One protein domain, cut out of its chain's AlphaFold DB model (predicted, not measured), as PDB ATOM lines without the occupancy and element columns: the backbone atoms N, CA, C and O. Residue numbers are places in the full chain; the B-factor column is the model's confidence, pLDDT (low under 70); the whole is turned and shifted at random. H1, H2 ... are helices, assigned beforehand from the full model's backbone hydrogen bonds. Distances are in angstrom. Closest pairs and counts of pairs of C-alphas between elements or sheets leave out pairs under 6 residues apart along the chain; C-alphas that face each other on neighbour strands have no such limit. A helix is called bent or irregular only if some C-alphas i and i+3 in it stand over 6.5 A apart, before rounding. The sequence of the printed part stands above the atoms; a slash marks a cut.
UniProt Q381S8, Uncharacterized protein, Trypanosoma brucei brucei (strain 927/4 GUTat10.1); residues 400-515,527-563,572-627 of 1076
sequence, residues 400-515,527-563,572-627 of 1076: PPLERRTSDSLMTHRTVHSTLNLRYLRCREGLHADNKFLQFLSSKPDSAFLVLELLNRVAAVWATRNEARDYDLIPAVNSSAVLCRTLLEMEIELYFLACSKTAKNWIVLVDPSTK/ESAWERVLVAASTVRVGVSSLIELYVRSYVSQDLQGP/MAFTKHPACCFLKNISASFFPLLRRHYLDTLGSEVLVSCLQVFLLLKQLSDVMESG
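What this domain is: This is residues 400 to 515, 527 to 563 and 572 to 627 of the 1076 residues of an uncharacterized protein of Trypanosoma brucei brucei (strain 927/4 GUTat10.1) (UniProt Q381S8). Three long helices, H4, H5 and H6, run side by side as an up-and-down bundle, with the bent helix H7 packed on H5 and H6 away from H4, and H8 along H6. H2 and the short H3 lie near the end of the bundle where H4 begins and H5 ends; the short H1 lies near H2, farther out. The printed part has 209 residues with eight named helices, H1 to H8 along the chain, and no named strand; the class is all helix. It is compact, with a radius of gyration of the C-alphas of 18.3 A and spans of 56 by 41 by 36 A.

How they stand to each other: H1, residues 409 to 413, is close to but not clearly touching H2, residues 416 to 428; the closest C-alphas, of Met 411 and Thr 419, are 5.7 A apart. H2 touches H5, residues 474 to 501, with residues 424 to 428 alone, closest at the C-alphas of Arg 428 and Ser 500, 4.7 A. H3, residues 436 to 441, is close to but not clearly touching H5, with the C-alphas of Leu 438 and Leu 497 7.2 A apart. H4, residues 445 to 467, and H5 form a helical hairpin, but only just touch, with 3 pairs of C-alphas within 8 A, closest at Leu 455 and Leu 487, 6.6 A. H6, residues 529 to 560, touches H4 the same way at a shallow tilt of 18 degrees, with the C-alphas of Asn 456 and Val 540 4.8 A apart. H6 also touches H5, opposite ways at 19 degrees, closest at the C-alphas of Ala 498 and Trp 530, 5.5 A. H7, residues 578 to 600, was assigned as one helix by its hydrogen bonds but is bent, with C-alphas 585 and 588 7.9 A apart; its arms H7a, residues 578 to 585, and H7b, residues 588 to 600, are about perpendicular at 75 degrees. H7a touches H5, closest at the C-alphas of Ala 481 and Phe 582, 5.4 A. H7b touches H2, closest at the C-alphas of Val 416 and Pro 592, 5.8 A. H8, residues 608 to 626, touches H6 the same way at 21 degrees, closest at the C-alphas of Ser 546 and Ser 609, 5.3 A. Every O i to N i+4 pair is within hydrogen-bond range in H2, H3, H4, H7a and H8; the counts are 22 of 24 in H5, 27 of 28 in H6, 5 of 9 in H7b and 0 of 1 in H1, where 2 of 2 O i to N i+3 pairs are within range.

Where its parts are: H1 begins at C-alpha 409, (-36.025, 26.654, -47.165). H4 is 33.4 A long, H5 41.3 A, H6 47.0 A and H8 27.1 A; H8 ends at C-alpha 626, (-27.758, 58.525, -28.446). H5 and H7b are irregular: C-alphas 475 and 478 are 7.7 A apart, and 591 and 594 6.8 A.

The domain as a whole: The C-alphas farthest apart, of Ser 443 and Gly 627, are 57.2 A apart. Residues 516 to 526 and 564 to 571 are not printed, with gaps between C-alphas of 28.7 A and 15.3 A. Of the links printed whole, none is long. The mean pLDDT of the printed part is 79.6, with 48 residues under 70, among them 400 to 415 and 505 to 515.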
ATOM      1  N   PRO A 400     -51.645  24.377 -42.158       59.59
ATOM      2  CA  PRO A 400     -50.388  24.297 -41.425       59.59
ATOM      3  C   PRO A 400     -49.326  25.229 -42.044       59.59
ATOM      4  O   PRO A 400     -49.261  25.349 -43.271       59.59
ATOM      5  N   PRO A 401     -48.457  25.858 -41.227       57.46
ATOM      6  CA  PRO A 401     -47.495  26.846 -41.709       57.46
ATOM      7  C   PRO A 401     -46.547  26.267 -42.768       57.46
ATOM      8  O   PRO A 401     -46.005  25.165 -42.625       57.46
ATOM      9  N   LEU A 402     -46.338  27.057 -43.824       51.63
ATOM     10  CA  LEU A 402     -45.672  26.690 -45.081       51.63
ATOM     11  C   LEU A 402     -44.231  26.189 -44.935       51.63
ATOM     12  O   LEU A 402     -43.774  25.404 -45.766       51.63
ATOM     13  N   GLU A 403     -43.520  26.575 -43.868       46.91
ATOM     14  CA  GLU A 403     -42.088  26.284 -43.670       46.91
ATOM     15  C   GLU A 403     -41.735  24.782 -43.572       46.91
ATOM     16  O   GLU A 403     -40.564  24.426 -43.450       46.91
ATOM     17  N   ARG A 404     -42.707  23.865 -43.685       40.80
ATOM     18  CA  ARG A 404     -42.439  22.428 -43.870       40.80
ATOM     19  C   ARG A 404     -42.091  22.029 -45.303       40.80
ATOM     20  O   ARG A 404     -41.549  20.939 -45.493       40.80
ATOM     21  N   ARG A 405     -42.365  22.854 -46.318       47.03
ATOM     22  CA  ARG A 405     -41.937  22.534 -47.685       47.03
ATOM     23  C   ARG A 405     -40.420  22.709 -47.755       47.03
ATOM     24  O   ARG A 405     -39.897  23.812 -47.641       47.03
ATOM     25  N   THR A 406     -39.681  21.623 -47.965       38.80
ATOM     26  CA  THR A 406     -38.213  21.658 -48.141       38.80
ATOM     27  C   THR A 406     -37.788  22.626 -49.253       38.80
ATOM     28  O   THR A 406     -36.716  23.232 -49.178       38.80
ATOM     29  N   SER A 407     -38.660  22.841 -50.243       41.22
ATOM     30  CA  SER A 407     -38.510  23.802 -51.336       41.22
ATOM     31  C   SER A 407     -38.637  25.277 -50.915       41.22
ATOM     32  O   SER A 407     -38.177  26.141 -51.667       41.22
ATOM     33  N   ASP A 408     -39.187  25.569 -49.731       42.95
ATOM     34  CA  ASP A 408     -39.312  26.918 -49.156       42.95
ATOM     35  C   ASP A 408     -38.100  27.320 -48.312       42.95
ATOM     36  O   ASP A 408     -37.779  28.503 -48.226       42.95
ATOM     37  N   SER A 409     -37.318  26.357 -47.808       43.87
ATOM     38  CA  SER A 409     -36.025  26.654 -47.165       43.87
ATOM     39  C   SER A 409     -35.085  27.460 -48.084       43.87
ATOM     40  O   SER A 409     -34.330  28.317 -47.622       43.87
ATOM     41  N   LEU A 410     -35.202  27.265 -49.406       44.44
ATOM     42  CA  LEU A 410     -34.482  28.017 -50.441       44.44
ATOM     43  C   LEU A 410     -34.935  29.482 -50.571       44.44
ATOM     44  O   LEU A 410     -34.196  30.280 -51.152       44.44
ATOM     45  N   MET A 411     -36.112  29.854 -50.061       47.61
ATOM     46  CA  MET A 411     -36.615  31.233 -50.093       47.61
ATOM     47  C   MET A 411     -35.840  32.158 -49.151       47.61
ATOM     48  O   MET A 411     -35.712  33.345 -49.440       47.61
ATOM     49  N   THR A 412     -35.217  31.618 -48.097       52.29
ATOM     50  CA  THR A 412     -34.351  32.384 -47.175       52.29
ATOM     51  C   THR A 412     -33.109  32.982 -47.855       52.29
ATOM     52  O   THR A 412     -32.477  33.898 -47.333       52.29
ATOM     53  N   HIS A 413     -32.754  32.494 -49.048       54.22
ATOM     54  CA  HIS A 413     -31.602  32.949 -49.829       54.22
ATOM     55  C   HIS A 413     -31.970  33.903 -50.975       54.22
ATOM     56  O   HIS A 413     -31.113  34.211 -51.812       54.22
ATOM     57  N   ARG A 414     -33.230  34.341 -51.054       67.25
ATOM     58  CA  ARG A 414     -33.754  35.178 -52.137       67.25
ATOM     59  C   ARG A 414     -34.218  36.536 -51.599       67.25
ATOM     60  O   ARG A 414     -34.487  36.682 -50.410       67.25
ATOM     61  N   THR A 415     -34.277  37.546 -52.468       69.54
ATOM     62  CA  THR A 415     -34.913  38.823 -52.109       69.54
ATOM     63  C   THR A 415     -36.416  38.622 -51.916       69.54
ATOM     64  O   THR A 415     -36.988  37.713 -52.521       69.54
ATOM     65  N   VAL A 416     -37.060  39.485 -51.122       73.09
ATOM     66  CA  VAL A 416     -38.524  39.503 -50.923       73.09
ATOM     67  C   VAL A 416     -39.256  39.436 -52.266       73.09
ATOM     68  O   VAL A 416     -40.122  38.587 -52.462       73.09
ATOM     69  N   HIS A 417     -38.812  40.252 -53.222       74.24
ATOM     70  CA  HIS A 417     -39.279  40.267 -54.608       74.24
ATOM     71  C   HIS A 417     -39.294  38.881 -55.268       74.24
ATOM     72  O   HIS A 417     -40.312  38.409 -55.766       74.24
ATOM     73  N   SER A 418     -38.153  38.196 -55.240       70.79
ATOM     74  CA  SER A 418     -37.991  36.897 -55.901       70.79
ATOM     75  C   SER A 418     -38.779  35.799 -55.184       70.79
ATOM     76  O   SER A 418     -39.278  34.872 -55.815       70.79
ATOM     77  N   THR A 419     -38.886  35.899 -53.859       75.11
ATOM     78  CA  THR A 419     -39.680  34.995 -53.025       75.11
ATOM     79  C   THR A 419     -41.163  35.096 -53.381       75.11
ATOM     80  O   THR A 419     -41.805  34.083 -53.654       75.11
ATOM     81  N   LEU A 420     -41.690  36.316 -53.464       76.54
ATOM     82  CA  LEU A 420     -43.076  36.573 -53.845       76.54
ATOM     83  C   LEU A 420     -43.394  36.005 -55.240       76.54
ATOM     84  O   LEU A 420     -44.369  35.268 -55.381       76.54
ATOM     85  N   ASN A 421     -42.533  36.241 -56.231       75.76
ATOM     86  CA  ASN A 421     -42.735  35.761 -57.603       75.76
ATOM     87  C   ASN A 421     -42.775  34.230 -57.731       75.76
ATOM     88  O   ASN A 421     -43.586  33.689 -58.478       75.76
ATOM     89  N   LEU A 422     -41.949  33.504 -56.976       73.22
ATOM     90  CA  LEU A 422     -41.986  32.035 -56.979       73.22
ATOM     91  C   LEU A 422     -43.235  31.486 -56.322       73.22
ATOM     92  O   LEU A 422     -43.781  30.480 -56.770       73.22
ATOM     93  N   ARG A 423     -43.649  32.112 -55.218       74.79
ATOM     94  CA  ARG A 423     -44.871  31.713 -54.538       74.79
ATOM     95  C   ARG A 423     -46.046  31.902 -55.485       74.79
ATOM     96  O   ARG A 423     -46.809  30.965 -55.676       74.79
ATOM     97  N   TYR A 424     -46.106  33.054 -56.144       75.19
ATOM     98  CA  TYR A 424     -47.094  33.356 -57.167       75.19
ATOM     99  C   TYR A 424     -47.158  32.305 -58.273       75.19
ATOM    100  O   TYR A 424     -48.215  31.741 -58.552       75.19
ATOM    101  N   LEU A 425     -45.999  32.001 -58.852       73.51
ATOM    102  CA  LEU A 425     -45.853  31.002 -59.894       73.51
ATOM    103  C   LEU A 425     -46.399  29.634 -59.459       73.51
ATOM    104  O   LEU A 425     -47.232  29.053 -60.147       73.51
ATOM    105  N   ARG A 426     -45.979  29.148 -58.287       73.77
ATOM    106  CA  ARG A 426     -46.433  27.854 -57.754       73.77
ATOM    107  C   ARG A 426     -47.939  27.822 -57.503       73.77
ATOM    108  O   ARG A 426     -48.551  26.768 -57.651       73.77
ATOM    109  N   CYS A 427     -48.529  28.957 -57.124       72.51
ATOM    110  CA  CYS A 427     -49.974  29.063 -56.931       72.51
ATOM    111  C   CYS A 427     -50.732  28.969 -58.263       72.51
ATOM    112  O   CYS A 427     -51.779  28.325 -58.331       72.51
ATOM    113  N   ARG A 428     -50.190  29.553 -59.340       71.08
ATOM    114  CA  ARG A 428     -50.750  29.443 -60.699       71.08
ATOM    115  C   ARG A 428     -50.632  28.045 -61.294       71.08
ATOM    116  O   ARG A 428     -51.532  27.623 -62.006       71.08
ATOM    117  N   GLU A 429     -49.554  27.321 -60.999       69.84
ATOM    118  CA  GLU A 429     -49.363  25.937 -61.462       69.84
ATOM    119  C   GLU A 429     -50.323  24.935 -60.793       69.84
ATOM    120  O   GLU A 429     -50.299  23.752 -61.118       69.84
ATOM    121  N   GLY A 430     -51.154  25.369 -59.836       64.67
ATOM    122  CA  GLY A 430     -52.072  24.470 -59.140       64.67
ATOM    123  C   GLY A 430     -51.361  23.448 -58.245       64.67
ATOM    124  O   GLY A 430     -51.987  22.494 -57.789       64.67
ATOM    125  N   LEU A 431     -50.081  23.666 -57.900       59.65
ATOM    126  CA  LEU A 431     -49.283  22.822 -56.989       59.65
ATOM    127  C   LEU A 431     -49.756  22.889 -55.514       59.65
ATOM    128  O   LEU A 431     -49.010  22.608 -54.571       59.65
ATOM    129  N   HIS A 432     -51.013  23.269 -55.291       58.57
ATOM    130  CA  HIS A 432     -51.724  23.164 -54.021       58.57
ATOM    131  C   HIS A 432     -52.398  21.799 -53.836       58.57
ATOM    132  O   HIS A 432     -53.176  21.662 -52.899       58.57
ATOM    133  N   ALA A 433     -52.099  20.802 -54.681       54.89
ATOM    134  CA  ALA A 433     -52.686  19.458 -54.628       54.89
ATOM    135  C   ALA A 433     -52.667  18.813 -53.223       54.89
ATOM    136  O   ALA A 433     -53.555  18.033 -52.899       54.89
ATOM    137  N   ASP A 434     -51.722  19.202 -52.362       64.57
ATOM    138  CA  ASP A 434     -51.611  18.665 -51.002       64.57
ATOM    139  C   ASP A 434     -52.397  19.459 -49.935       64.57
ATOM    140  O   ASP A 434     -52.501  19.016 -48.791       64.57
ATOM    141  N   ASN A 435     -52.918  20.653 -50.249       74.26
ATOM    142  CA  ASN A 435     -53.610  21.496 -49.271       74.26
ATOM    143  C   ASN A 435     -55.134  21.308 -49.349       74.26
ATOM    144  O   ASN A 435     -55.819  21.992 -50.114       74.26
ATOM    145  N   LYS A 436     -55.657  20.414 -48.495       79.88
ATOM    146  CA  LYS A 436     -57.096  20.115 -48.357       79.88
ATOM    147  C   LYS A 436     -57.952  21.381 -48.152       79.88
ATOM    148  O   LYS A 436     -59.058  21.454 -48.674       79.88
ATOM    149  N   PHE A 437     -57.446  22.397 -47.444       82.52
ATOM    150  CA  PHE A 437     -58.169  23.655 -47.220       82.52
ATOM    151  C   PHE A 437     -58.288  24.520 -48.474       82.52
ATOM    152  O   PHE A 437     -59.375  25.001 -48.789       82.52
ATOM    153  N   LEU A 438     -57.196  24.695 -49.220       80.99
ATOM    154  CA  LEU A 438     -57.249  25.474 -50.459       80.99
ATOM    155  C   LEU A 438     -58.121  24.784 -51.510       80.99
ATOM    156  O   LEU A 438     -58.818  25.471 -52.245       80.99
ATOM    157  N   GLN A 439     -58.135  23.447 -51.548       81.96
ATOM    158  CA  GLN A 439     -59.076  22.688 -52.377       81.96
ATOM    159  C   GLN A 439     -60.528  22.954 -51.975       81.96
ATOM    160  O   GLN A 439     -61.340  23.261 -52.846       81.96
ATOM    161  N   PHE A 440     -60.830  22.909 -50.673       84.28
ATOM    162  CA  PHE A 440     -62.162  23.197 -50.138       84.28
ATOM    163  C   PHE A 440     -62.667  24.595 -50.530       84.28
ATOM    164  O   PHE A 440     -63.775  24.715 -51.044       84.28
ATOM    165  N   LEU A 441     -61.857  25.645 -50.364       86.53
ATOM    166  CA  LEU A 441     -62.270  27.005 -50.739       86.53
ATOM    167  C   LEU A 441     -62.233  27.272 -52.247       86.53
ATOM    168  O   LEU A 441     -62.826  28.240 -52.716       86.53
ATOM    169  N   SER A 442     -61.561  26.433 -53.038       85.03
ATOM    170  CA  SER A 442     -61.377  26.678 -54.472       85.03
ATOM    171  C   SER A 442     -62.681  26.706 -55.283       85.03
ATOM    172  O   SER A 442     -62.684  27.263 -56.385       85.03
ATOM    173  N   SER A 443     -63.761  26.122 -54.759       85.17
ATOM    174  CA  SER A 443     -65.111  26.137 -55.333       85.17
ATOM    175  C   SER A 443     -66.071  27.104 -54.628       85.17
ATOM    176  O   SER A 443     -67.210  27.229 -55.063       85.17
ATOM    177  N   LYS A 444     -65.629  27.803 -53.572       90.04
ATOM    178  CA  LYS A 444     -66.473  28.635 -52.704       90.04
ATOM    179  C   LYS A 444     -65.928  30.072 -52.561       90.04
ATOM    180  O   LYS A 444     -65.325  30.408 -51.536       90.04
ATOM    181  N   PRO A 445     -66.101  30.939 -53.576       91.66
ATOM    182  CA  PRO A 445     -65.608  32.315 -53.514       91.66
ATOM    183  C   PRO A 445     -66.317  33.161 -52.444       91.66
ATOM    184  O   PRO A 445     -65.659  33.982 -51.808       91.66
ATOM    185  N   ASP A 446     -67.613  32.945 -52.192       91.70
ATOM    186  CA  ASP A 446     -68.359  33.705 -51.176       91.70
ATOM    187  C   ASP A 446     -67.876  33.385 -49.753       91.70
ATOM    188  O   ASP A 446     -67.696  34.290 -48.944       91.70
ATOM    189  N   SER A 447     -67.532  32.126 -49.471       91.80
ATOM    190  CA  SER A 447     -66.904  31.714 -48.208       91.80
ATOM    191  C   SER A 447     -65.524  32.357 -48.023       91.80
ATOM    192  O   SER A 447     -65.172  32.830 -46.940       91.80
ATOM    193  N   ALA A 448     -64.719  32.421 -49.090       92.89
ATOM    194  CA  ALA A 448     -63.431  33.115 -49.050       92.89
ATOM    195  C   ALA A 448     -63.607  34.622 -48.786       92.89
ATOM    196  O   ALA A 448     -62.854  35.200 -48.002       92.89
ATOM    197  N   PHE A 449     -64.615  35.243 -49.404       94.70
ATOM    198  CA  PHE A 449     -64.973  36.639 -49.174       94.70
ATOM    199  C   PHE A 449     -65.425  36.884 -47.726       94.70
ATOM    200  O   PHE A 449     -64.887  37.779 -47.077       94.70
ATOM    201  N   LEU A 450     -66.319  36.047 -47.192       93.78
ATOM    202  CA  LEU A 450     -66.842  36.140 -45.824       93.78
ATOM    203  C   LEU A 450     -65.725  36.146 -44.773       93.78
ATOM    204  O   LEU A 450     -65.730  36.962 -43.852       93.78
ATOM    205  N   VAL A 451     -64.734  35.261 -44.923       94.83
ATOM    206  CA  VAL A 451     -63.573  35.221 -44.017       94.83
ATOM    207  C   VAL A 451     -62.819  36.539 -44.071       94.83
ATOM    208  O   VAL A 451     -62.509  37.098 -43.027       94.83
ATOM    209  N   LEU A 452     -62.515  37.046 -45.268       96.10
ATOM    210  CA  LEU A 452     -61.775  38.300 -45.426       96.10
ATOM    211  C   LEU A 452     -62.548  39.484 -44.845       96.10
ATOM    212  O   LEU A 452     -61.955  40.330 -44.179       96.10
ATOM    213  N   GLU A 453     -63.863  39.523 -45.035       94.30
ATOM    214  CA  GLU A 453     -64.713  40.546 -44.437       94.30
ATOM    215  C   GLU A 453     -64.645  40.503 -42.903       94.30
ATOM    216  O   GLU A 453     -64.406  41.529 -42.261       94.30
ATOM    217  N   LEU A 454     -64.763  39.314 -42.306       93.95
ATOM    218  CA  LEU A 454     -64.623  39.125 -40.864       93.95
ATOM    219  C   LEU A 454     -63.226  39.495 -40.358       93.95
ATOM    220  O   LEU A 454     -63.118  40.138 -39.317       93.95
ATOM    221  N   LEU A 455     -62.157  39.147 -41.083       95.97
ATOM    222  CA  LEU A 455     -60.784  39.533 -40.733       95.97
ATOM    223  C   LEU A 455     -60.603  41.055 -40.756       95.97
ATOM    224  O   LEU A 455     -59.921  41.603 -39.889       95.97
ATOM    225  N   ASN A 456     -61.232  41.738 -41.712       94.88
ATOM    226  CA  ASN A 456     -61.220  43.194 -41.784       94.88
ATOM    227  C   ASN A 456     -61.966  43.820 -40.595       94.88
ATOM    228  O   ASN A 456     -61.429  44.706 -39.930       94.88
ATOM    229  N   ARG A 457     -63.166  43.315 -40.273       92.23
ATOM    230  CA  ARG A 457     -63.934  43.739 -39.086       92.23
ATOM    231  C   ARG A 457     -63.141  43.504 -37.802       92.23
ATOM    232  O   ARG A 457     -63.079  44.380 -36.951       92.23
ATOM    233  N   VAL A 458     -62.482  42.355 -37.688       92.47
ATOM    234  CA  VAL A 458     -61.569  42.015 -36.591       92.47
ATOM    235  C   VAL A 458     -60.463  43.061 -36.457       92.47
ATOM    236  O   VAL A 458     -60.296  43.628 -35.378       92.47
ATOM    237  N   ALA A 459     -59.745  43.374 -37.538       92.85
ATOM    238  CA  ALA A 459     -58.679  44.373 -37.505       92.85
ATOM    239  C   ALA A 459     -59.194  45.755 -37.059       92.85
ATOM    240  O   ALA A 459     -58.563  46.394 -36.216       92.85
ATOM    241  N   ALA A 460     -60.361  46.175 -37.559       90.87
ATOM    242  CA  ALA A 460     -61.004  47.428 -37.172       90.87
ATOM    243  C   ALA A 460     -61.412  47.443 -35.688       90.87
ATOM    244  O   ALA A 460     -61.090  48.386 -34.969       90.87
ATOM    245  N   VAL A 461     -62.046  46.373 -35.195       89.00
ATOM    246  CA  VAL A 461     -62.451  46.246 -33.786       89.00
ATOM    247  C   VAL A 461     -61.232  46.312 -32.866       89.00
ATOM    248  O   VAL A 461     -61.246  47.056 -31.886       89.00
ATOM    249  N   TRP A 462     -60.144  45.603 -33.183       89.34
ATOM    250  CA  TRP A 462     -58.912  45.697 -32.394       89.34
ATOM    251  C   TRP A 462     -58.288  47.093 -32.445       89.34
ATOM    252  O   TRP A 462     -57.820  47.561 -31.412       89.34
ATOM    253  N   ALA A 463     -58.318  47.776 -33.593       88.46
ATOM    254  CA  ALA A 463     -57.841  49.154 -33.693       88.46
ATOM    255  C   ALA A 463     -58.638  50.083 -32.762       88.46
ATOM    256  O   ALA A 463     -58.046  50.714 -31.891       88.46
ATOM    257  N   THR A 464     -59.974  50.055 -32.841       86.31
ATOM    258  CA  THR A 464     -60.842  50.869 -31.966       86.31
ATOM    259  C   THR A 464     -60.663  50.544 -30.482       86.31
ATOM    260  O   THR A 464     -60.660  51.436 -29.639       86.31
ATOM    261  N   ARG A 465     -60.459  49.264 -30.136       84.37
ATOM    262  CA  ARG A 465     -60.226  48.843 -28.749       84.37
ATOM    263  C   ARG A 465     -58.869  49.292 -28.232       84.37
ATOM    264  O   ARG A 465     -58.760  49.568 -27.047       84.37
ATOM    265  N   ASN A 466     -57.844  49.334 -29.077       82.17
ATOM    266  CA  ASN A 466     -56.531  49.831 -28.677       82.17
ATOM    267  C   ASN A 466     -56.548  51.344 -28.439       82.17
ATOM    268  O   ASN A 466     -55.881  51.797 -27.517       82.17
ATOM    269  N   GLU A 467     -57.306  52.105 -29.232       80.31
ATOM    270  CA  GLU A 467     -57.470  53.554 -29.038       80.31
ATOM    271  C   GLU A 467     -58.209  53.890 -27.733       80.31
ATOM    272  O   GLU A 467     -57.886  54.879 -27.088       80.31
ATOM    273  N   ALA A 468     -59.157  53.047 -27.313       77.48
ATOM    274  CA  ALA A 468     -59.944  53.239 -26.093       77.48
ATOM    275  C   ALA A 468     -59.274  52.730 -24.793       77.48
ATOM    276  O   ALA A 468     -59.914  52.736 -23.743       77.48
ATOM    277  N   ARG A 469     -58.037  52.210 -24.836       71.93
ATOM    278  CA  ARG A 469     -57.371  51.591 -23.671       71.93
ATOM    279  C   ARG A 469     -56.482  52.557 -22.899       71.93
ATOM    280  O   ARG A 469     -55.550  53.111 -23.467       71.93
ATOM    281  N   ASP A 470     -56.654  52.561 -21.577       63.94
ATOM    282  CA  ASP A 470     -55.821  53.318 -20.628       63.94
ATOM    283  C   ASP A 470     -54.669  52.508 -19.986       63.94
ATOM    284  O   ASP A 470     -53.955  53.025 -19.130       63.94
ATOM    285  N   TYR A 471     -54.460  51.235 -20.354       65.29
ATOM    286  CA  TYR A 471     -53.445  50.369 -19.725       65.29
ATOM    287  C   TYR A 471     -52.251  50.015 -20.625       65.29
ATOM    288  O   TYR A 471     -52.305  50.094 -21.853       65.29
ATOM    289  N   ASP A 472     -51.163  49.579 -19.981       68.37
ATOM    290  CA  ASP A 472     -49.890  49.222 -20.610       68.37
ATOM    291  C   ASP A 472     -50.049  48.077 -21.635       68.37
ATOM    292  O   ASP A 472     -50.544  46.990 -21.323       68.37
ATOM    293  N   LEU A 473     -49.614  48.314 -22.877       77.78
ATOM    294  CA  LEU A 473     -49.706  47.344 -23.974       77.78
ATOM    295  C   LEU A 473     -48.487  46.411 -24.006       77.78
ATOM    296  O   LEU A 473     -48.507  45.403 -24.722       77.78
ATOM    297  N   ILE A 474     -47.425  46.711 -23.254       77.10
ATOM    298  CA  ILE A 474     -46.171  45.951 -23.244       77.10
ATOM    299  C   ILE A 474     -46.382  44.462 -22.895       77.10
ATOM    300  O   ILE A 474     -45.827  43.610 -23.601       77.10
ATOM    301  N   PRO A 475     -47.224  44.074 -21.911       78.48
ATOM    302  CA  PRO A 475     -47.509  42.661 -21.640       78.48
ATOM    303  C   PRO A 475     -48.164  41.929 -22.824       78.48
ATOM    304  O   PRO A 475     -48.013  40.715 -22.979       78.48
ATOM    305  N   ALA A 476     -48.865  42.663 -23.697       82.75
ATOM    306  CA  ALA A 476     -49.604  42.126 -24.834       82.75
ATOM    307  C   ALA A 476     -48.755  41.908 -26.096       82.75
ATOM    308  O   ALA A 476     -49.247  41.296 -27.042       82.75
ATOM    309  N   VAL A 477     -47.492  42.351 -26.131       87.09
ATOM    310  CA  VAL A 477     -46.631  42.358 -27.335       87.09
ATOM    311  C   VAL A 477     -46.654  41.043 -28.112       87.09
ATOM    312  O   VAL A 477     -46.828  41.033 -29.333       87.09
ATOM    313  N   ASN A 478     -46.494  39.913 -27.421       88.68
ATOM    314  CA  ASN A 478     -46.483  38.605 -28.076       88.68
ATOM    315  C   ASN A 478     -47.867  38.223 -28.617       88.68
ATOM    316  O   ASN A 478     -47.951  37.710 -29.732       88.68
ATOM    317  N   SER A 479     -48.937  38.488 -27.866       88.14
ATOM    318  CA  SER A 479     -50.309  38.192 -28.292       88.14
ATOM    319  C   SER A 479     -50.712  39.058 -29.487       88.14
ATOM    320  O   SER A 479     -51.140  38.518 -30.506       88.14
ATOM    321  N   SER A 480     -50.468  40.370 -29.436       90.76
ATOM    322  CA  SER A 480     -50.730  41.293 -30.548       90.76
ATOM    323  C   SER A 480     -49.937  40.922 -31.805       90.76
ATOM    324  O   SER A 480     -50.464  40.974 -32.919       90.76
ATOM    325  N   ALA A 481     -48.680  40.489 -31.651       91.91
ATOM    326  CA  ALA A 481     -47.874  40.018 -32.777       91.91
ATOM    327  C   ALA A 481     -48.442  38.727 -33.384       91.91
ATOM    328  O   ALA A 481     -48.520  38.589 -34.605       91.91
ATOM    329  N   VAL A 482     -48.862  37.776 -32.543       91.61
ATOM    330  CA  VAL A 482     -49.499  36.536 -33.003       91.61
ATOM    331  C   VAL A 482     -50.791  36.835 -33.761       91.61
ATOM    332  O   VAL A 482     -50.995  36.230 -34.812       91.61
ATOM    333  N   LEU A 483     -51.616  37.769 -33.279       93.17
ATOM    334  CA  LEU A 483     -52.820  38.222 -33.975       93.17
ATOM    335  C   LEU A 483     -52.475  38.740 -35.372       93.17
ATOM    336  O   LEU A 483     -52.892  38.140 -36.359       93.17
ATOM    337  N   CYS A 484     -51.658  39.794 -35.463       94.44
ATOM    338  CA  CYS A 484     -51.323  40.432 -36.739       94.44
ATOM    339  C   CYS A 484     -50.710  39.437 -37.731       94.44
ATOM    340  O   CYS A 484     -51.067  39.423 -38.907       94.44
ATOM    341  N   ARG A 485     -49.823  38.553 -37.253       92.33
ATOM    342  CA  ARG A 485     -49.248  37.489 -38.081       92.33
ATOM    343  C   ARG A 485     -50.321  36.536 -38.607       92.33
ATOM    344  O   ARG A 485     -50.291  36.228 -39.792       92.33
ATOM    345  N   THR A 486     -51.235  36.086 -37.750       91.55
ATOM    346  CA  THR A 486     -52.293  35.128 -38.112       91.55
ATOM    347  C   THR A 486     -53.261  35.735 -39.132       91.55
ATOM    348  O   THR A 486     -53.557  35.093 -40.135       91.55
ATOM    349  N   LEU A 487     -53.681  36.993 -38.935       94.77
ATOM    350  CA  LEU A 487     -54.545  37.707 -39.886       94.77
ATOM    351  C   LEU A 487     -53.870  37.867 -41.252       94.77
ATOM    352  O   LEU A 487     -54.484  37.592 -42.282       94.77
ATOM    353  N   LEU A 488     -52.593  38.270 -41.261       92.75
ATOM    354  CA  LEU A 488     -51.833  38.366 -42.501       92.75
ATOM    355  C   LEU A 488     -51.716  36.999 -43.164       92.75
ATOM    356  O   LEU A 488     -52.031  36.915 -44.337       92.75
ATOM    357  N   GLU A 489     -51.309  35.945 -42.447       89.90
ATOM    358  CA  GLU A 489     -51.179  34.580 -42.986       89.90
ATOM    359  C   GLU A 489     -52.458  34.104 -43.693       89.90
ATOM    360  O   GLU A 489     -52.366  33.598 -44.813       89.90
ATOM    361  N   MET A 490     -53.630  34.327 -43.090       91.61
ATOM    362  CA  MET A 490     -54.927  34.017 -43.703       91.61
ATOM    363  C   MET A 490     -55.173  34.822 -44.982       91.61
ATOM    364  O   MET A 490     -55.513  34.242 -46.015       91.61
ATOM    365  N   GLU A 491     -54.955  36.141 -44.940       93.10
ATOM    366  CA  GLU A 491     -55.068  36.997 -46.127       93.10
ATOM    367  C   GLU A 491     -54.120  36.540 -47.237       93.10
ATOM    368  O   GLU A 491     -54.533  36.501 -48.393       93.10
ATOM    369  N   ILE A 492     -52.886  36.134 -46.908       88.58
ATOM    370  CA  ILE A 492     -51.904  35.703 -47.908       88.58
ATOM    371  C   ILE A 492     -52.427  34.474 -48.661       88.58
ATOM    372  O   ILE A 492     -52.386  34.455 -49.891       88.58
ATOM    373  N   GLU A 493     -52.894  33.445 -47.947       86.78
ATOM    374  CA  GLU A 493     -53.381  32.206 -48.569       86.78
ATOM    375  C   GLU A 493     -54.593  32.460 -49.477       86.78
ATOM    376  O   GLU A 493     -54.610  32.000 -50.623       86.78
ATOM    377  N   LEU A 494     -55.570  33.245 -49.010       90.07
ATOM    378  CA  LEU A 494     -56.773  33.572 -49.784       90.07
ATOM    379  C   LEU A 494     -56.462  34.463 -50.989       90.07
ATOM    380  O   LEU A 494     -56.982  34.234 -52.081       90.07
ATOM    381  N   TYR A 495     -55.562  35.431 -50.827       89.97
ATOM    382  CA  TYR A 495     -55.113  36.296 -51.912       89.97
ATOM    383  C   TYR A 495     -54.425  35.503 -53.032       89.97
ATOM    384  O   TYR A 495     -54.726  35.708 -54.209       89.97
ATOM    385  N   PHE A 496     -53.525  34.570 -52.699       86.60
ATOM    386  CA  PHE A 496     -52.870  33.739 -53.715       86.60
ATOM    387  C   PHE A 496     -53.835  32.755 -54.386       86.60
ATOM    388  O   PHE A 496     -53.713  32.532 -55.594       86.60
ATOM    389  N   LEU A 497     -54.806  32.208 -53.646       85.74
ATOM    390  CA  LEU A 497     -55.879  31.399 -54.224       85.74
ATOM    391  C   LEU A 497     -56.688  32.214 -55.241       85.74
ATOM    392  O   LEU A 497     -56.860  31.779 -56.381       85.74
ATOM    393  N   ALA A 498     -57.110  33.422 -54.868       88.66
ATOM    394  CA  ALA A 498     -57.859  34.316 -55.744       88.66
ATOM    395  C   ALA A 498     -57.045  34.736 -56.978       88.66
ATOM    396  O   ALA A 498     -57.571  34.759 -58.090       88.66
ATOM    397  N   CYS A 499     -55.741  34.985 -56.827       85.31
ATOM    398  CA  CYS A 499     -54.853  35.247 -57.960       85.31
ATOM    399  C   CYS A 499     -54.760  34.060 -58.931       85.31
ATOM    400  O   CYS A 499     -54.730  34.259 -60.144       85.31
ATOM    401  N   SER A 500     -54.698  32.834 -58.400       82.69
ATOM    402  CA  SER A 500     -54.689  31.613 -59.211       82.69
ATOM    403  C   SER A 500     -55.988  31.480 -60.012       82.69
ATOM    404  O   SER A 500     -55.953  31.228 -61.214       82.69
ATOM    405  N   LYS A 501     -57.135  31.752 -59.374       85.98
ATOM    406  CA  LYS A 501     -58.472  31.648 -59.980       85.98
ATOM    407  C   LYS A 501     -58.783  32.731 -61.011       85.98
ATOM    408  O   LYS A 501     -59.411  32.437 -62.019       85.98
ATOM    409  N   THR A 502     -58.318  33.954 -60.783       83.96
ATOM    410  CA  THR A 502     -58.473  35.081 -61.723       83.96
ATOM    411  C   THR A 502     -57.412  35.091 -62.823       83.96
ATOM    412  O   THR A 502     -57.449  35.947 -63.700       83.96
ATOM    413  N   ALA A 503     -56.433  34.176 -62.771       77.81
ATOM    414  CA  ALA A 503     -55.249  34.195 -63.628       77.81
ATOM    415  C   ALA A 503     -54.581  35.582 -63.685       77.81
ATOM    416  O   ALA A 503     -54.050  35.983 -64.729       77.81
ATOM    417  N   LYS A 504     -54.588  36.311 -62.554       77.34
ATOM    418  CA  LYS A 504     -53.947  37.625 -62.440       77.34
ATOM    419  C   LYS A 504     -52.499  37.507 -62.942       77.34
ATOM    420  O   LYS A 504     -51.885  36.435 -62.933       77.34
ATOM    421  N   ASN A 505     -51.901  38.585 -63.421       68.92
ATOM    422  CA  ASN A 505     -50.484  38.571 -63.777       68.92
ATOM    423  C   ASN A 505     -49.763  39.605 -62.931       68.92
ATOM    424  O   ASN A 505     -50.053  40.795 -63.020       68.92
ATOM    425  N   TRP A 506     -48.802  39.157 -62.128       67.92
ATOM    426  CA  TRP A 506     -47.870  40.077 -61.495       67.92
ATOM    427  C   TRP A 506     -46.855  40.504 -62.528       67.92
ATOM    428  O   TRP A 506     -46.059  39.706 -63.020       67.92
ATOM    429  N   ILE A 507     -46.907  41.778 -62.878       62.88
ATOM    430  CA  ILE A 507     -45.961  42.357 -63.808       62.88
ATOM    431  C   ILE A 507     -45.188  43.415 -63.046       62.88
ATOM    432  O   ILE A 507     -45.693  44.488 -62.736       62.88
ATOM    433  N   VAL A 508     -43.926  43.108 -62.770       65.43
ATOM    434  CA  VAL A 508     -42.971  44.096 -62.269       65.43
ATOM    435  C   VAL A 508     -42.832  45.191 -63.321       65.43
ATOM    436  O   VAL A 508     -42.625  44.885 -64.500       65.43
ATOM    437  N   LEU A 509     -42.917  46.460 -62.935       67.79
ATOM    438  CA  LEU A 509     -42.711  47.540 -63.895       67.79
ATOM    439  C   LEU A 509     -41.312  47.424 -64.521       67.79
ATOM    440  O   LEU A 509     -40.316  47.139 -63.852       67.79
ATOM    441  N   VAL A 510     -41.252  47.580 -65.844       67.64
ATOM    442  CA  VAL A 510     -39.980  47.589 -66.581       67.64
ATOM    443  C   VAL A 510     -39.211  48.867 -66.264       67.64
ATOM    444  O   VAL A 510     -37.987  48.824 -66.183       67.64
ATOM    445  N   ASP A 511     -39.926  49.964 -66.017       67.57
ATOM    446  CA  ASP A 511     -39.380  51.253 -65.617       67.57
ATOM    447  C   ASP A 511     -40.282  51.913 -64.554       67.57
ATOM    448  O   ASP A 511     -41.421  52.266 -64.871       67.57
ATOM    449  N   PRO A 512     -39.804  52.111 -63.309       67.39
ATOM    450  CA  PRO A 512     -40.564  52.800 -62.267       67.39
ATOM    451  C   PRO A 512     -40.791  54.294 -62.562       67.39
ATOM    452  O   PRO A 512     -41.624  54.908 -61.906       67.39
ATOM    453  N   SER A 513     -40.070  54.888 -63.522       62.98
ATOM    454  CA  SER A 513     -40.189  56.309 -63.878       62.98
ATOM    455  C   SER A 513     -41.227  56.607 -64.967       62.98
ATOM    456  O   SER A 513     -41.607  57.767 -65.144       62.98
ATOM    457  N   THR A 514     -41.712  55.589 -65.692       61.71
ATOM    458  CA  THR A 514     -42.702  55.794 -66.763       61.71
ATOM    459  C   THR A 514     -44.021  56.342 -66.208       61.71
ATOM    460  O   THR A 514     -44.665  55.729 -65.358       61.71
ATOM    461  N   LYS A 515     -44.430  57.519 -66.705       51.36
ATOM    462  CA  LYS A 515     -45.749  58.110 -66.439       51.36
ATOM    463  C   LYS A 515     -46.819  57.193 -67.048       51.36
ATOM    464  O   LYS A 515     -46.785  56.924 -68.246       51.36
ATOM    465  N   GLU A 527     -66.906  40.405 -63.415       56.66
ATOM    466  CA  GLU A 527     -67.850  40.197 -62.304       56.66
ATOM    467  C   GLU A 527     -67.652  38.837 -61.593       56.66
ATOM    468  O   GLU A 527     -68.484  38.388 -60.807       56.66
ATOM    469  N   SER A 528     -66.535  38.150 -61.849       79.67
ATOM    470  CA  SER A 528     -66.119  36.961 -61.148       79.67
ATOM    471  C   SER A 528     -66.086  37.221 -59.642       79.67
ATOM    472  O   SER A 528     -65.469  38.155 -59.124       79.67
ATOM    473  N   ALA A 529     -66.726  36.323 -58.903       89.30
ATOM    474  CA  ALA A 529     -66.742  36.365 -57.450       89.30
ATOM    475  C   ALA A 529     -65.321  36.387 -56.842       89.30
ATOM    476  O   ALA A 529     -65.120  36.949 -55.769       89.30
ATOM    477  N   TRP A 530     -64.314  35.856 -57.548       91.20
ATOM    478  CA  TRP A 530     -62.912  35.884 -57.122       91.20
ATOM    479  C   TRP A 530     -62.252  37.265 -57.197       91.20
ATOM    480  O   TRP A 530     -61.315  37.520 -56.441       91.20
ATOM    481  N   GLU A 531     -62.728  38.180 -58.040       89.96
ATOM    482  CA  GLU A 531     -62.243  39.562 -58.014       89.96
ATOM    483  C   GLU A 531     -62.700  40.307 -56.759       89.96
ATOM    484  O   GLU A 531     -61.897  41.014 -56.146       89.96
ATOM    485  N   ARG A 532     -63.932  40.061 -56.288       91.87
ATOM    486  CA  ARG A 532     -64.390  40.566 -54.979       91.87
ATOM    487  C   ARG A 532     -63.485  40.075 -53.846       91.87
ATOM    488  O   ARG A 532     -63.136  40.849 -52.958       91.87
ATOM    489  N   VAL A 533     -63.035  38.817 -53.912       93.47
ATOM    490  CA  VAL A 533     -62.073  38.242 -52.952       93.47
ATOM    491  C   VAL A 533     -60.722  38.967 -53.009       93.47
ATOM    492  O   VAL A 533     -60.143  39.247 -51.960       93.47
ATOM    493  N   LEU A 534     -60.217  39.327 -54.197       91.30
ATOM    494  CA  LEU A 534     -58.973  40.104 -54.321       91.30
ATOM    495  C   LEU A 534     -59.086  41.482 -53.655       91.30
ATOM    496  O   LEU A 534     -58.185  41.873 -52.910       91.30
ATOM    497  N   VAL A 535     -60.193  42.193 -53.885       91.87
ATOM    498  CA  VAL A 535     -60.445  43.517 -53.289       91.87
ATOM    499  C   VAL A 535     -60.584  43.416 -51.765       91.87
ATOM    500  O   VAL A 535     -59.961  44.184 -51.020       91.87
ATOM    501  N   ALA A 536     -61.318  42.418 -51.270       93.97
ATOM    502  CA  ALA A 536     -61.433  42.157 -49.836       93.97
ATOM    503  C   ALA A 536     -60.063  41.849 -49.205       93.97
ATOM    504  O   ALA A 536     -59.721  42.408 -48.162       93.97
ATOM    505  N   ALA A 537     -59.223  41.049 -49.870       94.30
ATOM    506  CA  ALA A 537     -57.873  40.743 -49.402       94.30
ATOM    507  C   ALA A 537     -56.985  41.994 -49.333       94.30
ATOM    508  O   ALA A 537     -56.264  42.186 -48.351       94.30
ATOM    509  N   SER A 538     -57.067  42.890 -50.326       92.40
ATOM    510  CA  SER A 538     -56.366  44.178 -50.251       92.40
ATOM    511  C   SER A 538     -56.855  45.048 -49.091       92.40
ATOM    512  O   SER A 538     -56.032  45.679 -48.430       92.40
ATOM    513  N   THR A 539     -58.152  45.015 -48.776       93.71
ATOM    514  CA  THR A 539     -58.737  45.775 -47.660       93.71
ATOM    515  C   THR A 539     -58.219  45.263 -46.315       93.71
ATOM    516  O   THR A 539     -57.719  46.048 -45.513       93.71
ATOM    517  N   VAL A 540     -58.211  43.937 -46.106       95.75
ATOM    518  CA  VAL A 540     -57.612  43.308 -44.912       95.75
ATOM    519  C   VAL A 540     -56.141  43.689 -44.781       95.75
ATOM    520  O   VAL A 540     -55.679  44.049 -43.701       95.75
ATOM    521  N   ARG A 541     -55.388  43.646 -45.885       94.16
ATOM    522  CA  ARG A 541     -53.968  44.012 -45.903       94.16
ATOM    523  C   ARG A 541     -53.734  45.443 -45.420       94.16
ATOM    524  O   ARG A 541     -52.821  45.665 -44.628       94.16
ATOM    525  N   VAL A 542     -54.542  46.391 -45.898       93.86
ATOM    526  CA  VAL A 542     -54.484  47.802 -45.487       93.86
ATOM    527  C   VAL A 542     -54.870  47.941 -44.013       93.86
ATOM    528  O   VAL A 542     -54.089  48.498 -43.243       93.86
ATOM    529  N   GLY A 543     -55.998  47.358 -43.596       93.58
ATOM    530  CA  GLY A 543     -56.480  47.429 -42.213       93.58
ATOM    531  C   GLY A 543     -55.494  46.844 -41.197       93.58
ATOM    532  O   GLY A 543     -55.183  47.477 -40.189       93.58
ATOM    533  N   VAL A 544     -54.914  45.675 -41.484       95.49
ATOM    534  CA  VAL A 544     -53.906  45.051 -40.610       95.49
ATOM    535  C   VAL A 544     -52.594  45.841 -40.608       95.49
ATOM    536  O   VAL A 544     -51.934  45.922 -39.574       95.49
ATOM    537  N   SER A 545     -52.212  46.460 -41.729       94.48
ATOM    538  CA  SER A 545     -51.045  47.349 -41.784       94.48
ATOM    539  C   SER A 545     -51.213  48.559 -40.856       94.48
ATOM    540  O   SER A 545     -50.299  48.872 -40.094       94.48
ATOM    541  N   SER A 546     -52.388  49.192 -40.861       92.91
ATOM    542  CA  SER A 546     -52.717  50.292 -39.946       92.91
ATOM    543  C   SER A 546     -52.783  49.840 -38.484       92.91
ATOM    544  O   SER A 546     -52.300  50.538 -37.598       92.91
ATOM    545  N   LEU A 547     -53.294  48.635 -38.213       93.69
ATOM    546  CA  LEU A 547     -53.280  48.058 -36.864       93.69
ATOM    547  C   LEU A 547     -51.848  47.822 -36.348       93.69
ATOM    548  O   LEU A 547     -51.543  48.093 -35.188       93.69
ATOM    549  N   ILE A 548     -50.950  47.329 -37.205       94.67
ATOM    550  CA  ILE A 548     -49.529  47.139 -36.880       94.67
ATOM    551  C   ILE A 548     -48.856  48.479 -36.567       94.67
ATOM    552  O   ILE A 548     -48.107  48.578 -35.596       94.67
ATOM    553  N   GLU A 549     -49.121  49.498 -37.378       92.31
ATOM    554  CA  GLU A 549     -48.638  50.857 -37.155       92.31
ATOM    555  C   GLU A 549     -49.112  51.413 -35.811       92.31
ATOM    556  O   GLU A 549     -48.291  51.929 -35.054       92.31
ATOM    557  N   LEU A 550     -50.396  51.240 -35.481       91.03
ATOM    558  CA  LEU A 550     -50.964  51.631 -34.194       91.03
ATOM    559  C   LEU A 550     -50.223  50.958 -33.030       91.03
ATOM    560  O   LEU A 550     -49.744  51.655 -32.140       91.03
ATOM    561  N   TYR A 551     -50.031  49.634 -33.070       91.97
ATOM    562  CA  TYR A 551     -49.288  48.920 -32.026       91.97
ATOM    563  C   TYR A 551     -47.848  49.414 -31.880       91.97
ATOM    564  O   TYR A 551     -47.392  49.678 -30.769       91.97
ATOM    565  N   VAL A 552     -47.117  49.542 -32.991       90.67
ATOM    566  CA  VAL A 552     -45.724  50.008 -32.960       90.67
ATOM    567  C   VAL A 552     -45.647  51.432 -32.423       90.67
ATOM    568  O   VAL A 552     -44.776  51.707 -31.599       90.67
ATOM    569  N   ARG A 553     -46.565  52.314 -32.831       89.38
ATOM    570  CA  ARG A 553     -46.664  53.680 -32.312       89.38
ATOM    571  C   ARG A 553     -46.881  53.676 -30.805       89.38
ATOM    572  O   ARG A 553     -46.117  54.341 -30.115       89.38
ATOM    573  N   SER A 554     -47.837  52.898 -30.302       86.95
ATOM    574  CA  SER A 554     -48.106  52.802 -28.865       86.95
ATOM    575  C   SER A 554     -46.904  52.269 -28.078       86.95
ATOM    576  O   SER A 554     -46.578  52.809 -27.025       86.95
ATOM    577  N   TYR A 555     -46.199  51.255 -28.594       88.33
ATOM    578  CA  TYR A 555     -44.987  50.735 -27.951       88.33
ATOM    579  C   TYR A 555     -43.843  51.749 -27.926       88.33
ATOM    580  O   TYR A 555     -43.085  51.788 -26.965       88.33
ATOM    581  N   VAL A 556     -43.689  52.551 -28.981       84.31
ATOM    582  CA  VAL A 556     -42.664  53.602 -29.028       84.31
ATOM    583  C   VAL A 556     -43.036  54.767 -28.106       84.31
ATOM    584  O   VAL A 556     -42.170  55.274 -27.399       84.31
ATOM    585  N   SER A 557     -44.308  55.177 -28.052       82.29
ATOM    586  CA  SER A 557     -44.744  56.291 -27.202       82.29
ATOM    587  C   SER A 557     -44.705  55.966 -25.708       82.29
ATOM    588  O   SER A 557     -44.303  56.825 -24.928       82.29
ATOM    589  N   GLN A 558     -45.081  54.744 -25.305       75.58
ATOM    590  CA  GLN A 558     -45.049  54.311 -23.899       75.58
ATOM    591  C   GLN A 558     -43.626  54.351 -23.314       75.58
ATOM    592  O   GLN A 558     -43.453  54.754 -22.166       75.58
ATOM    593  N   ASP A 559     -42.606  54.015 -24.109       66.79
ATOM    594  CA  ASP A 559     -41.208  54.055 -23.662       66.79
ATOM    595  C   ASP A 559     -40.590  55.468 -23.736       66.79
ATOM    596  O   ASP A 559     -39.775  55.816 -22.881       66.79
ATOM    597  N   LEU A 560     -41.000  56.322 -24.688       66.30
ATOM    598  CA  LEU A 560     -40.546  57.724 -24.755       66.30
ATOM    599  C   LEU A 560     -41.119  58.607 -23.630       66.30
ATOM    600  O   LEU A 560     -40.478  59.585 -23.255       66.30
ATOM    601  N   GLN A 561     -42.303  58.279 -23.098       60.33
ATOM    602  CA  GLN A 561     -42.936  58.995 -21.977       60.33
ATOM    603  C   GLN A 561     -42.552  58.455 -20.587       60.33
ATOM    604  O   GLN A 561     -42.999  59.003 -19.578       60.33
ATOM    605  N   GLY A 562     -41.744  57.391 -20.498       51.30
ATOM    606  CA  GLY A 562     -41.280  56.865 -19.212       51.30
ATOM    607  C   GLY A 562     -40.546  57.937 -18.383       51.30
ATOM    608  O   GLY A 562     -39.869  58.788 -18.963       51.30
ATOM    609  N   PRO A 563     -40.663  57.930 -17.036       41.33
ATOM    610  CA  PRO A 563     -40.099  58.978 -16.186       41.33
ATOM    611  C   PRO A 563     -38.591  59.166 -16.436       41.33
ATOM    612  O   PRO A 563     -37.890  58.177 -16.682       41.33
ATOM    613  N   MET A 572     -31.078  48.800 -22.119       63.44
ATOM    614  CA  MET A 572     -31.954  47.824 -22.752       63.44
ATOM    615  C   MET A 572     -31.523  47.779 -24.208       63.44
ATOM    616  O   MET A 572     -31.564  48.791 -24.894       63.44
ATOM    617  N   ALA A 573     -31.024  46.637 -24.680       69.34
ATOM    618  CA  ALA A 573     -30.604  46.537 -26.072       69.34
ATOM    619  C   ALA A 573     -31.809  46.826 -26.983       69.34
ATOM    620  O   ALA A 573     -32.895  46.299 -26.735       69.34
ATOM    621  N   PHE A 574     -31.613  47.577 -28.072       72.92
ATOM    622  CA  PHE A 574     -32.651  47.862 -29.078       72.92
ATOM    623  C   PHE A 574     -33.399  46.595 -29.527       72.92
ATOM    624  O   PHE A 574     -34.602  46.597 -29.771       72.92
ATOM    625  N   THR A 575     -32.696  45.461 -29.574       74.18
ATOM    626  CA  THR A 575     -33.249  44.152 -29.942       74.18
ATOM    627  C   THR A 575     -34.253  43.571 -28.945       74.18
ATOM    628  O   THR A 575     -35.013  42.682 -29.330       74.18
ATOM    629  N   LYS A 576     -34.250  44.043 -27.694       79.80
ATOM    630  CA  LYS A 576     -35.169  43.624 -26.632       79.80
ATOM    631  C   LYS A 576     -36.397  44.529 -26.523       79.80
ATOM    632  O   LYS A 576     -37.344  44.132 -25.855       79.80
ATOM    633  N   HIS A 577     -36.393  45.706 -27.158       82.33
ATOM    634  CA  HIS A 577     -37.487  46.679 -27.071       82.33
ATOM    635  C   HIS A 577     -38.841  46.064 -27.480       82.33
ATOM    636  O   HIS A 577     -38.861  45.314 -28.463       82.33
ATOM    637  N   PRO A 578     -39.966  46.385 -26.807       86.30
ATOM    638  CA  PRO A 578     -41.307  45.890 -27.143       86.30
ATOM    639  C   PRO A 578     -41.652  45.996 -28.635       86.30
ATOM    640  O   PRO A 578     -41.940  44.982 -29.271       86.30
ATOM    641  N   ALA A 579     -41.497  47.184 -29.235       87.68
ATOM    642  CA  ALA A 579     -41.696  47.410 -30.674       87.68
ATOM    643  C   ALA A 579     -40.820  46.510 -31.576       87.68
ATOM    644  O   ALA A 579     -41.282  45.961 -32.578       87.68
ATOM    645  N   CYS A 580     -39.553  46.300 -31.207       85.37
ATOM    646  CA  CYS A 580     -38.631  45.439 -31.950       85.37
ATOM    647  C   CYS A 580     -38.971  43.952 -31.798       85.37
ATOM    648  O   CYS A 580     -38.875  43.194 -32.767       85.37
ATOM    649  N   CYS A 581     -39.362  43.527 -30.596       87.10
ATOM    650  CA  CYS A 581     -39.835  42.175 -30.314       87.10
ATOM    651  C   CYS A 581     -41.124  41.877 -31.086       87.10
ATOM    652  O   CYS A 581     -41.218  40.833 -31.734       87.10
ATOM    653  N   PHE A 582     -42.061  42.828 -31.096       91.36
ATOM    654  CA  PHE A 582     -43.278  42.778 -31.898       91.36
ATOM    655  C   PHE A 582     -42.951  42.569 -33.381       91.36
ATOM    656  O   PHE A 582     -43.352  41.558 -33.964       91.36
ATOM    657  N   LEU A 583     -42.134  43.451 -33.974       89.01
ATOM    658  CA  LEU A 583     -41.756  43.363 -35.387       89.01
ATOM    659  C   LEU A 583     -41.043  42.045 -35.715       89.01
ATOM    660  O   LEU A 583     -41.307  41.420 -36.741       89.01
ATOM    661  N   LYS A 584     -40.142  41.589 -34.837       86.42
ATOM    662  CA  LYS A 584     -39.433  40.313 -35.002       86.42
ATOM    663  C   LYS A 584     -40.417  39.145 -35.098       86.42
ATOM    664  O   LYS A 584     -40.238  38.285 -35.963       86.42
ATOM    665  N   ASN A 585     -41.459  39.143 -34.270       86.65
ATOM    666  CA  ASN A 585     -42.480  38.097 -34.232       86.65
ATOM    667  C   ASN A 585     -43.408  38.088 -35.463       86.65
ATOM    668  O   ASN A 585     -43.966  37.033 -35.775       86.65
ATOM    669  N   ILE A 586     -43.533  39.212 -36.182       88.58
ATOM    670  CA  ILE A 586     -44.335  39.330 -37.418       88.58
ATOM    671  C   ILE A 586     -43.500  39.418 -38.706       88.58
ATOM    672  O   ILE A 586     -44.057  39.490 -39.798       88.58
ATOM    673  N   SER A 587     -42.170  39.404 -38.599       84.56
ATOM    674  CA  SER A 587     -41.237  39.723 -39.692       84.56
ATOM    675  C   SER A 587     -41.469  38.938 -40.990       84.56
ATOM    676  O   SER A 587     -41.402  39.523 -42.073       84.56
ATOM    677  N   ALA A 588     -41.791  37.644 -40.895       80.38
ATOM    678  CA  ALA A 588     -42.055  36.782 -42.050       80.38
ATOM    679  C   ALA A 588     -43.276  37.228 -42.876       80.38
ATOM    680  O   ALA A 588     -43.251  37.124 -44.102       80.38
ATOM    681  N   SER A 589     -44.312  37.762 -42.221       83.91
ATOM    682  CA  SER A 589     -45.542  38.227 -42.877       83.91
ATOM    683  C   SER A 589     -45.503  39.723 -43.198       83.91
ATOM    684  O   SER A 589     -46.094  40.154 -44.185       83.91
ATOM    685  N   PHE A 590     -44.791  40.514 -42.389       87.55
ATOM    686  CA  PHE A 590     -44.755  41.972 -42.498       87.55
ATOM    687  C   PHE A 590     -43.754  42.491 -43.538       87.55
ATOM    688  O   PHE A 590     -44.090  43.376 -44.314       87.55
ATOM    689  N   PHE A 591     -42.533  41.954 -43.624       86.00
ATOM    690  CA  PHE A 591     -41.548  42.484 -44.582       86.00
ATOM    691  C   PHE A 591     -41.966  42.333 -46.056       86.00
ATOM    692  O   PHE A 591     -41.750  43.263 -46.830       86.00
ATOM    693  N   PRO A 592     -42.631  41.236 -46.476       85.58
ATOM    694  CA  PRO A 592     -43.166  41.140 -47.833       85.58
ATOM    695  C   PRO A 592     -44.389  42.020 -48.113       85.58
ATOM    696  O   PRO A 592     -44.752  42.176 -49.279       85.58
ATOM    697  N   LEU A 593     -45.028  42.573 -47.078       89.58
ATOM    698  CA  LEU A 593     -46.322  43.255 -47.150       89.58
ATOM    699  C   LEU A 593     -46.295  44.446 -48.115       89.58
ATOM    700  O   LEU A 593     -47.115  44.524 -49.033       89.58
ATOM    701  N   LEU A 594     -45.300  45.322 -47.946       89.36
ATOM    702  CA  LEU A 594     -45.121  46.542 -48.733       89.36
ATOM    703  C   LEU A 594     -44.919  46.230 -50.221       89.36
ATOM    704  O   LEU A 594     -45.620  46.766 -51.080       89.36
ATOM    705  N   ARG A 595     -44.012  45.291 -50.526       87.16
ATOM    706  CA  ARG A 595     -43.745  44.851 -51.900       87.16
ATOM    707  C   ARG A 595     -44.945  44.165 -52.529       87.16
ATOM    708  O   ARG A 595     -45.229  44.411 -53.695       87.16
ATOM    709  N   ARG A 596     -45.635  43.298 -51.784       87.35
ATOM    710  CA  ARG A 596     -46.818  42.592 -52.282       87.35
ATOM    711  C   ARG A 596     -47.902  43.581 -52.678       87.35
ATOM    712  O   ARG A 596     -48.423  43.455 -53.776       87.35
ATOM    713  N   HIS A 597     -48.203  44.559 -51.825       89.38
ATOM    714  CA  HIS A 597     -49.194  45.585 -52.143       89.38
ATOM    715  C   HIS A 597     -48.776  46.430 -53.352       89.38
ATOM    716  O   HIS A 597     -49.568  46.596 -54.270       89.38
ATOM    717  N   TYR A 598     -47.512  46.854 -53.424       85.72
ATOM    718  CA  TYR A 598     -46.992  47.556 -54.599       85.72
ATOM    719  C   TYR A 598     -47.144  46.748 -55.898       85.72
ATOM    720  O   TYR A 598     -47.535  47.286 -56.928       85.72
ATOM    721  N   LEU A 599     -46.838  45.449 -55.880       81.52
ATOM    722  CA  LEU A 599     -46.987  44.594 -57.062       81.52
ATOM    723  C   LEU A 599     -48.459  44.354 -57.421       81.52
ATOM    724  O   LEU A 599     -48.803  44.326 -58.601       81.52
ATOM    725  N   ASP A 600     -49.319  44.206 -56.414       81.62
ATOM    726  CA  ASP A 600     -50.761  43.988 -56.557       81.62
ATOM    727  C   ASP A 600     -51.468  45.173 -57.231       81.62
ATOM    728  O   ASP A 600     -52.340  44.976 -58.081       81.62
ATOM    729  N   THR A 601     -51.019  46.393 -56.922       80.80
ATOM    730  CA  THR A 601     -51.500  47.650 -57.516       80.80
ATOM    731  C   THR A 601     -50.728  48.048 -58.782       80.80
ATOM    732  O   THR A 601     -50.866  49.157 -59.302       80.80
ATOM    733  N   LEU A 602     -49.880  47.158 -59.319       76.18
ATOM    734  CA  LEU A 602     -49.017  47.432 -60.479       76.18
ATOM    735  C   LEU A 602     -48.192  48.723 -60.301       76.18
ATOM    736  O   LEU A 602     -47.987  49.485 -61.252       76.18
ATOM    737  N   GLY A 603     -47.792  49.010 -59.066       76.19
ATOM    738  CA  GLY A 603     -47.049  50.187 -58.654       76.19
ATOM    739  C   GLY A 603     -47.825  51.502 -58.666       76.19
ATOM    740  O   GLY A 603     -47.200  52.537 -58.868       76.19
ATOM    741  N   SER A 604     -49.155  51.500 -58.513       76.13
ATOM    742  CA  SER A 604     -49.912  52.749 -58.304       76.13
ATOM    743  C   SER A 604     -49.959  53.203 -56.848       76.13
ATOM    744  O   SER A 604     -50.095  54.398 -56.612       76.13
ATOM    745  N   GLU A 605     -49.848  52.280 -55.892       82.24
ATOM    746  CA  GLU A 605     -50.043  52.565 -54.468       82.24
ATOM    747  C   GLU A 605     -48.938  51.947 -53.608       82.24
ATOM    748  O   GLU A 605     -48.308  50.945 -53.966       82.24
ATOM    749  N   VAL A 606     -48.706  52.566 -52.451       86.54
ATOM    750  CA  VAL A 606     -47.732  52.146 -51.443       86.54
ATOM    751  C   VAL A 606     -48.400  52.229 -50.073       86.54
ATOM    752  O   VAL A 606     -49.059  53.217 -49.765       86.54
ATOM    753  N   LEU A 607     -48.205  51.210 -49.230       88.75
ATOM    754  CA  LEU A 607     -48.738  51.202 -47.866       88.75
ATOM    755  C   LEU A 607     -47.979  52.204 -46.988       88.75
ATOM    756  O   LEU A 607     -46.896  51.903 -46.482       88.75
ATOM    757  N   VAL A 608     -48.559  53.385 -46.784       89.62
ATOM    758  CA  VAL A 608     -47.975  54.448 -45.949       89.62
ATOM    759  C   VAL A 608     -47.815  53.995 -44.492       89.62
ATOM    760  O   VAL A 608     -46.760  54.223 -43.902       89.62
ATOM    761  N   SER A 609     -48.783  53.243 -43.961       90.08
ATOM    762  CA  SER A 609     -48.735  52.683 -42.601       90.08
ATOM    763  C   SER A 609     -47.523  51.773 -42.369       90.08
ATOM    764  O   SER A 609     -46.844  51.861 -41.344       90.08
ATOM    765  N   CYS A 610     -47.146  50.967 -43.370       90.71
ATOM    766  CA  CYS A 610     -45.903  50.194 -43.328       90.71
ATOM    767  C   CYS A 610     -44.663  51.094 -43.245       90.71
ATOM    768  O   CYS A 610     -43.737  50.794 -42.496       90.71
ATOM    769  N   LEU A 611     -44.615  52.181 -44.023       90.24
ATOM    770  CA  LEU A 611     -43.475  53.105 -44.020       90.24
ATOM    771  C   LEU A 611     -43.332  53.820 -42.674       90.24
ATOM    772  O   LEU A 611     -42.215  53.941 -42.171       90.24
ATOM    773  N   GLN A 612     -44.444  54.222 -42.059       88.98
ATOM    774  CA  GLN A 612     -44.454  54.845 -40.734       88.98
ATOM    775  C   GLN A 612     -43.895  53.916 -39.655       88.98
ATOM    776  O   GLN A 612     -43.111  54.367 -38.825       88.98
ATOM    777  N   VAL A 613     -44.193  52.612 -39.703       90.38
ATOM    778  CA  VAL A 613     -43.575  51.620 -38.802       90.38
ATOM    779  C   VAL A 613     -42.047  51.659 -38.897       90.38
ATOM    780  O   VAL A 613     -41.363  51.670 -37.874       90.38
ATOM    781  N   PHE A 614     -41.489  51.717 -40.109       89.51
ATOM    782  CA  PHE A 614     -40.036  51.791 -40.290       89.51
ATOM    783  C   PHE A 614     -39.442  53.120 -39.807       89.51
ATOM    784  O   PHE A 614     -38.329  53.123 -39.281       89.51
ATOM    785  N   LEU A 615     -40.172  54.231 -39.939       86.98
ATOM    786  CA  LEU A 615     -39.757  55.530 -39.398       86.98
ATOM    787  C   LEU A 615     -39.796  55.563 -37.865       86.98
ATOM    788  O   LEU A 615     -38.860  56.064 -37.250       86.98
ATOM    789  N   LEU A 616     -40.813  54.967 -37.239       86.03
ATOM    790  CA  LEU A 616     -40.897  54.836 -35.779       86.03
ATOM    791  C   LEU A 616     -39.740  53.993 -35.229       86.03
ATOM    792  O   LEU A 616     -39.095  54.358 -34.249       86.03
ATOM    793  N   LEU A 617     -39.414  52.881 -35.894       85.09
ATOM    794  CA  LEU A 617     -38.269  52.045 -35.520       85.09
ATOM    795  C   LEU A 617     -36.933  52.760 -35.717       85.09
ATOM    796  O   LEU A 617     -36.000  52.537 -34.944       85.09
ATOM    797  N   LYS A 618     -36.831  53.609 -36.746       81.90
ATOM    798  CA  LYS A 618     -35.657  54.451 -36.962       81.90
ATOM    799  C   LYS A 618     -35.458  55.422 -35.811       81.90
ATOM    800  O   LYS A 618     -34.371  55.460 -35.243       81.90
ATOM    801  N   GLN A 619     -36.502  56.173 -35.481       77.74
ATOM    802  CA  GLN A 619     -36.488  57.141 -34.395       77.74
ATOM    803  C   GLN A 619     -36.108  56.466 -33.077       77.74
ATOM    804  O   GLN A 619     -35.225  56.943 -32.370       77.74
ATOM    805  N   LEU A 620     -36.707  55.309 -32.787       78.73
ATOM    806  CA  LEU A 620     -36.364  54.519 -31.612       78.73
ATOM    807  C   LEU A 620     -34.877  54.122 -31.595       78.73
ATOM    808  O   LEU A 620     -34.220  54.239 -30.563       78.73
ATOM    809  N   SER A 621     -34.335  53.673 -32.733       77.65
ATOM    810  CA  SER A 621     -32.909  53.338 -32.866       77.65
ATOM    811  C   SER A 621     -32.023  54.544 -32.549       77.65
ATOM    812  O   SER A 621     -31.057  54.404 -31.808       77.65
ATOM    813  N   ASP A 622     -32.377  55.728 -33.053       71.62
ATOM    814  CA  ASP A 622     -31.600  56.958 -32.852       71.62
ATOM    815  C   ASP A 622     -31.608  57.413 -31.390       71.62
ATOM    816  O   ASP A 622     -30.556  57.739 -30.835       71.62
ATOM    817  N   VAL A 623     -32.772  57.366 -30.737       70.18
ATOM    818  CA  VAL A 623     -32.905  57.685 -29.310       70.18
ATOM    819  C   VAL A 623     -32.062  56.721 -28.471       70.18
ATOM    820  O   VAL A 623     -31.247  57.160 -27.658       70.18
ATOM    821  N   MET A 624     -32.169  55.411 -28.710       67.12
ATOM    822  CA  MET A 624     -31.435  54.404 -27.935       67.12
ATOM    823  C   MET A 624     -29.918  54.419 -28.190       67.12
ATOM    824  O   MET A 624     -29.145  54.152 -27.272       67.12
ATOM    825  N   GLU A 625     -29.473  54.743 -29.407       61.98
ATOM    826  CA  GLU A 625     -28.045  54.890 -29.732       61.98
ATOM    827  C   GLU A 625     -27.432  56.180 -29.164       61.98
ATOM    828  O   GLU A 625     -26.238  56.203 -28.859       61.98
ATOM    829  N   SER A 626     -28.222  57.248 -29.008       52.09
ATOM    830  CA  SER A 626     -27.758  58.525 -28.446       52.09
ATOM    831  C   SER A 626     -27.596  58.506 -26.918       52.09
ATOM    832  O   SER A 626     -26.701  59.169 -26.398       52.09
ATOM    833  N   GLY A 627     -28.391  57.698 -26.203       41.26
ATOM    834  CA  GLY A 627     -28.321  57.552 -24.740       41.26
ATOM    835  C   GLY A 627     -27.112  56.758 -24.221       41.26
ATOM    836  O   GLY A 627     -26.863  56.712 -23.016       41.26
TER     837      GLY A 627